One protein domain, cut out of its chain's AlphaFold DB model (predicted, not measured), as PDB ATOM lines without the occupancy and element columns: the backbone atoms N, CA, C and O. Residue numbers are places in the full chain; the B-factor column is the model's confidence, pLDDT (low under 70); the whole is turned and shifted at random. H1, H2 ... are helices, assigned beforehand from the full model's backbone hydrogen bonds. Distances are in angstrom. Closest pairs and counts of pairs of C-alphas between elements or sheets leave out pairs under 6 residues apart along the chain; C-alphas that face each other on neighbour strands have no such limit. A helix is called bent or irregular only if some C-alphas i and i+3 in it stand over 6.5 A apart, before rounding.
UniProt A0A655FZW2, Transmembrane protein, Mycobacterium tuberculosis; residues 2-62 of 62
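AT A GLANCE: This is residues 2 to 62 of the 62 residues of the protein "Transmembrane protein" of Mycobacterium tuberculosis (UniProt A0A655FZW2). The printed part is a wide, flat, open U of helices with unequal arms: H1 is the shorter arm, the long H3 is the other, and the short H2 with residues 22 to 27 makes the turn at one end. The two arms stand apart with an empty gap between them, and the small H4 sits past the far end of H3, turned off from its line. The printed part has 61 residues, with four named helices in the order H1, H2, H3, H4 and no named strand, and the class is all helix. The whole is extended, with a radius of gyration of the C-alphas of 18.2 A, and its C-alphas span 55 by 30 by 9 A.

IN THESE COORDINATES: H1 is residues 2 to 16, 21.1 A from first to last C-alpha, beginning at C-alpha 2 at (26.751, -10.907, 96.416). H2 is residues 18 to 21. H3, the longest helix, is residues 28 to 52, 36.1 A from first to last C-alpha, beginning at C-alpha 28 at (19.246, -11.751, 65.236). H3 has a kink of 31 degrees near residue 46; it is neither bent nor irregular, but only just: C-alphas 43 and 46 are 6.2 A apart. H4 is residues 55 to 60, ending at C-alpha 60 at (49.608, 14.558, 83.357).

HOW THE PARTS SIT: H1 and H2 are close but not clearly touching, the closest C-alphas being those of Val 14 and Ala 21, 6.0 A apart. H2 and H3 are apart. H1 and H3 are apart too, and H4 is apart from both H1 and H2. H3 and H4 are close but not clearly touching, the closest C-alphas being those of Ala 50 and Phe 56, 6.9 A apart. Their lines stand at a steep tilt of 61 degrees, and they run the same way. In H1 and H4 every O i to N i+4 pair is within hydrogen-bond range, and in H3 19 of 21 are. H2 is too short for such a pair; its 1 pair of O i and N i+3 is within range.

THE WHOLE: The two C-alphas farthest apart, those of Leu 16 and Arg 62, are 56.0 A apart, and the outline is flat. The stretches that stand free include residues 2 to 10, which belong to H1, and residues 32 to 46, which belong to H3. The links H1 to H2 and H3 to H4 are tight, and the link H2 to H3, with 6 residues, is short. The printed part has no cut and ends at residue 62, the chain's last residue. The mean pLDDT of the printed part is 96.3, and no printed residue is under 70.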
ATOM      1  N   LEU A   2      27.926 -11.203  97.262       95.50
ATOM      2  CA  LEU A   2      26.751 -10.907  96.416       95.50
ATOM      3  C   LEU A   2      26.942 -11.220  94.922       95.50
ATOM      4  O   LEU A   2      26.106 -11.893  94.337       95.50
ATOM      5  N   VAL A   3      28.060 -10.794  94.322       96.06
ATOM      6  CA  VAL A   3      28.354 -11.064  92.899       96.06
ATOM      7  C   VAL A   3      28.342 -12.563  92.600       96.06
ATOM      8  O   VAL A   3      27.700 -13.006  91.656       96.06
ATOM      9  N   LEU A   4      29.004 -13.353  93.448       96.50
ATOM     10  CA  LEU A   4      29.064 -14.804  93.299       96.50
ATOM     11  C   LEU A   4      27.669 -15.438  93.416       96.50
ATOM     12  O   LEU A   4      27.334 -16.324  92.637       96.50
ATOM     13  N   ALA A   5      26.844 -14.950  94.347       97.88
ATOM     14  CA  ALA A   5      25.470 -15.415  94.510       97.88
ATOM     15  C   ALA A   5      24.610 -15.113  93.270       97.88
ATOM     16  O   ALA A   5      23.870 -15.982  92.818       97.88
ATOM     17  N   VAL A   6      24.746 -13.923  92.675       97.94
ATOM     18  CA  VAL A   6      24.044 -13.561  91.431       97.94
ATOM     19  C   VAL A   6      24.481 -14.455  90.271       97.94
ATOM     20  O   VAL A   6      23.634 -14.963  89.541       97.94
ATOM     21  N   LEU A   7      25.787 -14.702  90.126       97.25
ATOM     22  CA  LEU A   7      26.306 -15.602  89.092       97.25
ATOM     23  C   LEU A   7      25.797 -17.037  89.280       97.25
ATOM     24  O   LEU A   7      25.398 -17.679  88.312       97.25
ATOM     25  N   MET A   8      25.758 -17.528  90.519       98.12
ATOM     26  CA  MET A   8      25.203 -18.845  90.830       98.12
ATOM     27  C   MET A   8      23.709 -18.921  90.496       98.12
ATOM     28  O   MET A   8      23.267 -19.894  89.891       98.12
ATOM     29  N   LEU A   9      22.926 -17.893  90.837       98.06
ATOM     30  CA  LEU A   9      21.505 -17.837  90.490       98.06
ATOM     31  C   LEU A   9      21.287 -17.823  88.975       98.06
ATOM     32  O   LEU A   9      20.406 -18.529  88.494       98.06
ATOM     33  N   ALA A  10      22.107 -17.087  88.221       97.00
ATOM     34  CA  ALA A  10      22.051 -17.106  86.761       97.00
ATOM     35  C   ALA A  10      22.258 -18.529  86.212       97.00
ATOM     36  O   ALA A  10      21.480 -18.979  85.373       97.00
ATOM     37  N   TRP A  11      23.233 -19.276  86.748       97.00
ATOM     38  CA  TRP A  11      23.442 -20.686  86.399       97.00
ATOM     39  C   TRP A  11      22.241 -21.574  86.732       97.00
ATOM     40  O   TRP A  11      21.845 -22.391  85.903       97.00
ATOM     41  N   VAL A  12      21.634 -21.403  87.909       98.06
ATOM     42  CA  VAL A  12      20.432 -22.158  88.305       98.06
ATOM     43  C   VAL A  12      19.271 -21.879  87.347       98.06
ATOM     44  O   VAL A  12      18.615 -22.812  86.891       98.06
ATOM     45  N   VAL A  13      19.035 -20.613  86.993       97.94
ATOM     46  CA  VAL A  13      17.972 -20.227  86.049       97.94
ATOM     47  C   VAL A  13      18.193 -20.865  84.679       97.94
ATOM     48  O   VAL A  13      17.249 -21.417  84.115       97.94
ATOM     49  N   VAL A  14      19.427 -20.831  84.170       97.06
ATOM     50  CA  VAL A  14      19.803 -21.449  82.890       97.06
ATOM     51  C   VAL A  14      19.611 -22.967  82.926       97.06
ATOM     52  O   VAL A  14      19.048 -23.530  81.990       97.06
ATOM     53  N   ALA A  15      20.009 -23.630  84.015       96.62
ATOM     54  CA  ALA A  15      19.858 -25.078  84.170       96.62
ATOM     55  C   ALA A  15      18.385 -25.521  84.195       96.62
ATOM     56  O   ALA A  15      18.042 -26.560  83.635       96.62
ATOM     57  N   LEU A  16      17.510 -24.727  84.818       98.00
ATOM     58  CA  LEU A  16      16.071 -24.998  84.882       98.00
ATOM     59  C   LEU A  16      15.328 -24.628  83.586       98.00
ATOM     60  O   LEU A  16      14.243 -25.146  83.339       98.00
ATOM     61  N   ASN A  17      15.895 -23.746  82.755       97.00
ATOM     62  CA  ASN A  17      15.274 -23.230  81.534       97.00
ATOM     63  C   ASN A  17      16.262 -23.310  80.354       97.00
ATOM     64  O   ASN A  17      16.777 -22.281  79.907       97.00
ATOM     65  N   PRO A  18      16.524 -24.513  79.807       92.25
ATOM     66  CA  PRO A  18      17.600 -24.724  78.835       92.25
ATOM     67  C   PRO A  18      17.412 -23.937  77.531       92.25
ATOM     68  O   PRO A  18      18.392 -23.607  76.871       92.25
ATOM     69  N   GLY A  19      16.174 -23.568  77.181       94.31
ATOM     70  CA  GLY A  19      15.898 -22.714  76.022       94.31
ATOM     71  C   GLY A  19      16.540 -21.324  76.114       94.31
ATOM     72  O   GLY A  19      16.907 -20.771  75.093       94.31
ATOM     73  N   ILE A  20      16.749 -20.782  77.321       93.19
ATOM     74  CA  ILE A  20      17.404 -19.475  77.534       93.19
ATOM     75  C   ILE A  20      18.900 -19.543  77.190       93.19
ATOM     76  O   ILE A  20      19.501 -18.530  76.826       93.19
ATOM     77  N   ALA A  21      19.498 -20.734  77.306       93.00
ATOM     78  CA  ALA A  21      20.899 -20.977  76.983       93.00
ATOM     79  C   ALA A  21      21.161 -21.011  75.473       93.00
ATOM     80  O   ALA A  21      22.315 -20.931  75.058       93.00
ATOM     81  N   SER A  22      20.114 -21.174  74.658       94.19
ATOM     82  CA  SER A  22      20.257 -21.388  73.229       94.19
ATOM     83  C   SER A  22      20.291 -20.041  72.488       94.19
ATOM     84  O   SER A  22      19.347 -19.257  72.559       94.19
ATOM     85  N   PRO A  23      21.378 -19.689  71.777       92.38
ATOM     86  CA  PRO A  23      21.446 -18.410  71.066       92.38
ATOM     87  C   PRO A  23      20.343 -18.260  70.007       92.38
ATOM     88  O   PRO A  23      19.883 -17.156  69.706       92.38
ATOM     89  N   GLU A  24      19.904 -19.365  69.415       94.38
ATOM     90  CA  GLU A  24      18.815 -19.429  68.447       94.38
ATOM     91  C   GLU A  24      17.444 -19.059  69.023       94.38
ATOM     92  O   GLU A  24      16.583 -18.650  68.244       94.38
ATOM     93  N   SER A  25      17.246 -19.096  70.350       95.06
ATOM     94  CA  SER A  25      16.009 -18.616  70.981       95.06
ATOM     95  C   SER A  25      15.854 -17.092  70.916       95.06
ATOM     96  O   SER A  25      14.776 -16.567  71.194       95.06
ATOM     97  N   TYR A  26      16.920 -16.366  70.568       95.88
ATOM     98  CA  TYR A  26      16.940 -14.910  70.492       95.88
ATOM     99  C   TYR A  26      16.919 -14.405  69.050       95.88
ATOM    100  O   TYR A  26      17.488 -14.999  68.129       95.88
ATOM    101  N   SER A  27      16.316 -13.231  68.856       97.44
ATOM    102  CA  SER A  27      16.307 -12.562  67.558       97.44
ATOM    103  C   SER A  27      17.721 -12.162  67.118       97.44
ATOM    104  O   SER A  27      18.601 -11.849  67.926       97.44
ATOM    105  N   LEU A  28      17.949 -12.129  65.802       97.50
ATOM    106  CA  LEU A  28      19.246 -11.751  65.236       97.50
ATOM    107  C   LEU A  28      19.741 -10.358  65.693       97.50
ATOM    108  O   LEU A  28      20.926 -10.257  66.019       97.50
ATOM    109  N   PRO A  29      18.901  -9.299  65.755       97.38
ATOM    110  CA  PRO A  29      19.335  -7.993  66.253       97.38
ATOM    111  C   PRO A  29      19.805  -8.035  67.708       97.38
ATOM    112  O   PRO A  29      20.815  -7.414  68.030       97.38
ATOM    113  N   LEU A  30      19.129  -8.806  68.568       97.94
ATOM    114  CA  LEU A  30      19.507  -8.916  69.975       97.94
ATOM    115  C   LEU A  30      20.878  -9.573  70.134       97.94
ATOM    116  O   LEU A  30      21.725  -9.068  70.865       97.94
ATOM    117  N   ARG A  31      21.139 -10.655  69.391       97.06
ATOM    118  CA  ARG A  31      22.458 -11.307  69.394       97.06
ATOM    119  C   ARG A  31      23.571 -10.364  68.944       97.06
ATOM    120  O   ARG A  31      24.644 -10.355  69.538       97.06
ATOM    121  N   ARG A  32      23.317  -9.556  67.909       97.25
ATOM    122  CA  ARG A  32      24.280  -8.552  67.427       97.25
ATOM    123  C   ARG A  32      24.533  -7.467  68.469       97.25
ATOM    124  O   ARG A  32      25.683  -7.095  68.669       97.25
ATOM    125  N   LEU A  33      23.482  -6.997  69.141       98.44
ATOM    126  CA  LEU A  33      23.602  -6.016  70.215       98.44
ATOM    127  C   LEU A  33      24.456  -6.554  71.368       98.44
ATOM    128  O   LEU A  33      25.373  -5.870  71.806       98.44
ATOM    129  N   LEU A  34      24.208  -7.789  71.813       97.50
ATOM    130  CA  LEU A  34      25.015  -8.427  72.858       97.50
ATOM    131  C   LEU A  34      26.480  -8.584  72.433       97.50
ATOM    132  O   LEU A  34      27.372  -8.287  73.222       97.50
ATOM    133  N   GLY A  35      26.735  -8.975  71.180       97.56
ATOM    134  CA  GLY A  35      28.094  -9.041  70.633       97.56
ATOM    135  C   GLY A  35      28.800  -7.682  70.618       97.56
ATOM    136  O   GLY A  35      29.971  -7.594  70.974       97.56
ATOM    137  N   LEU A  36      28.084  -6.610  70.267       98.12
ATOM    138  CA  LEU A  36      28.615  -5.246  70.309       98.12
ATOM    139  C   LEU A  36      28.949  -4.811  71.742       98.12
ATOM    140  O   LEU A  36      30.008  -4.234  71.974       98.12
ATOM    141  N   VAL A  37      28.064  -5.102  72.699       98.38
ATOM    142  CA  VAL A  37      28.284  -4.792  74.120       98.38
ATOM    143  C   VAL A  37      29.487  -5.559  74.663       98.38
ATOM    144  O   VAL A  37      30.316  -4.959  75.338       98.38
ATOM    145  N   ALA A  38      29.619  -6.847  74.335       97.75
ATOM    146  CA  ALA A  38      30.763  -7.659  74.741       97.75
ATOM    147  C   ALA A  38      32.081  -7.087  74.197       97.75
ATOM    148  O   ALA A  38      32.995  -6.821  74.968       97.75
ATOM    149  N   ALA A  39      32.138  -6.781  72.896       98.00
ATOM    150  CA  ALA A  39      33.325  -6.189  72.281       98.00
ATOM    151  C   ALA A  39      33.685  -4.824  72.896       98.00
ATOM    152  O   ALA A  39      34.854  -4.542  73.152       98.00
ATOM    153  N   GLY A  40      32.682  -3.979  73.158       96.94
ATOM    154  CA  GLY A  40      32.883  -2.695  73.828       96.94
ATOM    155  C   GLY A  40      33.417  -2.861  75.250       96.94
ATOM    156  O   GLY A  40      34.344  -2.149  75.637       96.94
ATOM    157  N   LEU A  41      32.878  -3.824  76.003       97.75
ATOM    158  CA  LEU A  41      33.335  -4.138  77.354       97.75
ATOM    159  C   LEU A  41      34.794  -4.613  77.340       97.75
ATOM    160  O   LEU A  41      35.609  -4.033  78.057       97.75
ATOM    161  N   ASP A  42      35.140  -5.570  76.477       97.56
ATOM    162  CA  ASP A  42      36.492  -6.127  76.362       97.56
ATOM    163  C   ASP A  42      37.528  -5.053  76.002       97.56
ATOM    164  O   ASP A  42      38.577  -4.946  76.639       97.56
ATOM    165  N   VAL A  43      37.217  -4.200  75.020       97.94
ATOM    166  CA  VAL A  43      38.106  -3.104  74.605       97.94
ATOM    167  C   VAL A  43      38.243  -2.049  75.704       97.94
ATOM    168  O   VAL A  43      39.337  -1.522  75.919       97.94
ATOM    169  N   SER A  44      37.164  -1.749  76.433       97.38
ATOM    170  CA  SER A  44      37.177  -0.737  77.497       97.38
ATOM    171  C   SER A  44      38.049  -1.111  78.700       97.38
ATOM    172  O   SER A  44      38.464  -0.228  79.452       97.38
ATOM    173  N   LEU A  45      38.399  -2.391  78.872       97.69
ATOM    174  CA  LEU A  45      39.263  -2.823  79.969       97.69
ATOM    175  C   LEU A  45      40.665  -2.210  79.883       97.69
ATOM    176  O   LEU A  45      41.233  -1.874  80.917       97.69
ATOM    177  N   ILE A  46      41.214  -1.999  78.683       96.88
ATOM    178  CA  ILE A  46      42.559  -1.422  78.510       96.88
ATOM    179  C   ILE A  46      42.666  -0.019  79.139       96.88
ATOM    180  O   ILE A  46      43.521   0.174  80.009       96.88
ATOM    181  N   PRO A  47      41.824   0.971  78.771       96.50
ATOM    182  CA  PRO A  47      41.893   2.295  79.383       96.50
ATOM    183  C   PRO A  47      41.530   2.283  80.873       96.50
ATOM    184  O   PRO A  47      42.131   3.038  81.635       96.50
ATOM    185  N   VAL A  48      40.616   1.414  81.320       98.06
ATOM    186  CA  VAL A  48      40.312   1.266  82.756       98.06
ATOM    187  C   VAL A  48      41.542   0.780  83.519       98.06
ATOM    188  O   VAL A  48      41.897   1.366  84.538       98.06
ATOM    189  N   MET A  49      42.245  -0.232  83.012       98.19
ATOM    190  CA  MET A  49      43.479  -0.718  83.629       98.19
ATOM    191  C   MET A  49      44.563   0.360  83.643       98.19
ATOM    192  O   MET A  49      45.190   0.566  84.678       98.19
ATOM    193  N   ALA A  50      44.738   1.098  82.542       97.62
ATOM    194  CA  ALA A  50      45.668   2.227  82.470       97.62
ATOM    195  C   ALA A  50      45.346   3.323  83.504       97.62
ATOM    196  O   ALA A  50      46.249   3.901  84.111       97.62
ATOM    197  N   TYR A  51      44.058   3.582  83.741       97.12
ATOM    198  CA  TYR A  51      43.598   4.480  84.795       97.12
ATOM    199  C   TYR A  51      43.911   3.950  86.194       97.12
ATOM    200  O   TYR A  51      44.497   4.677  86.994       97.12
ATOM    201  N   LEU A  52      43.604   2.682  86.473       97.81
ATOM    202  CA  LEU A  52      43.835   2.070  87.785       97.81
ATOM    203  C   LEU A  52      45.317   2.032  88.174       97.81
ATOM    204  O   LEU A  52      45.642   2.226  89.342       97.81
ATOM    205  N   VAL A  53      46.222   1.823  87.214       97.94
ATOM    206  CA  VAL A  53      47.674   1.844  87.472       97.94
ATOM    207  C   VAL A  53      48.266   3.259  87.512       97.94
ATOM    208  O   VAL A  53      49.475   3.414  87.660       97.94
ATOM    209  N   GLY A  54      47.441   4.301  87.375       96.88
ATOM    210  CA  GLY A  54      47.873   5.695  87.471       96.88
ATOM    211  C   GLY A  54      48.632   6.218  86.249       96.88
ATOM    212  O   GLY A  54      49.240   7.285  86.336       96.88
ATOM    213  N   LEU A  55      48.587   5.528  85.100       96.88
ATOM    214  CA  LEU A  55      49.330   5.924  83.897       96.88
ATOM    215  C   LEU A  55      48.931   7.326  83.415       96.88
ATOM    216  O   LEU A  55      49.793   8.137  83.087       96.88
ATOM    217  N   PHE A  56      47.634   7.641  83.430       95.94
ATOM    218  CA  PHE A  56      47.152   8.979  83.073       95.94
ATOM    219  C   PHE A  56      47.672  10.060  84.027       95.94
ATOM    220  O   PHE A  56      48.071  11.127  83.571       95.94
ATOM    221  N   ALA A  57      47.715   9.784  85.336       96.00
ATOM    222  CA  ALA A  57      48.234  10.728  86.327       96.00
ATOM    223  C   ALA A  57      49.745  10.949  86.167       96.00
ATOM    224  O   ALA A  57      50.222  12.071  86.316       96.00
ATOM    225  N   TRP A  58      50.491   9.895  85.826       96.81
ATOM    226  CA  TRP A  58      51.916   9.991  85.520       96.81
ATOM    227  C   TRP A  58      52.191  10.860  84.290       96.81
ATOM    228  O   TRP A  58      53.068  11.717  84.342       96.81
ATOM    229  N   VAL A  59      51.426  10.682  83.207       96.00
ATOM    230  CA  VAL A  59      51.552  11.516  82.000       96.00
ATOM    231  C   VAL A  59      51.155  12.969  82.277       96.00
ATOM    232  O   VAL A  59      51.802  13.872  81.763       96.00
ATOM    233  N   LEU A  60      50.116  13.209  83.084       95.19
ATOM    234  CA  LEU A  60      49.608  14.558  83.357       95.19
ATOM    235  C   LEU A  60      50.511  15.385  84.290       95.19
ATOM    236  O   LEU A  60      50.546  16.602  84.164       95.19
ATOM    237  N   ASN A  61      51.227  14.736  85.215       94.62
ATOM    238  CA  ASN A  61      52.155  15.382  86.155       94.62
ATOM    239  C   ASN A  61      53.618  15.384  85.667       94.62
ATOM    240  O   ASN A  61      54.527  15.642  86.460       94.62
ATOM    241  N   ARG A  62      53.847  15.030  84.399       70.50
ATOM    242  CA  ARG A  62      55.142  15.143  83.720       70.50
ATOM    243  C   ARG A  62      55.444  16.603  83.388       70.50
ATOM    244  O   ARG A  62      56.633  16.967  83.530       70.50
TER     245      ARG A  62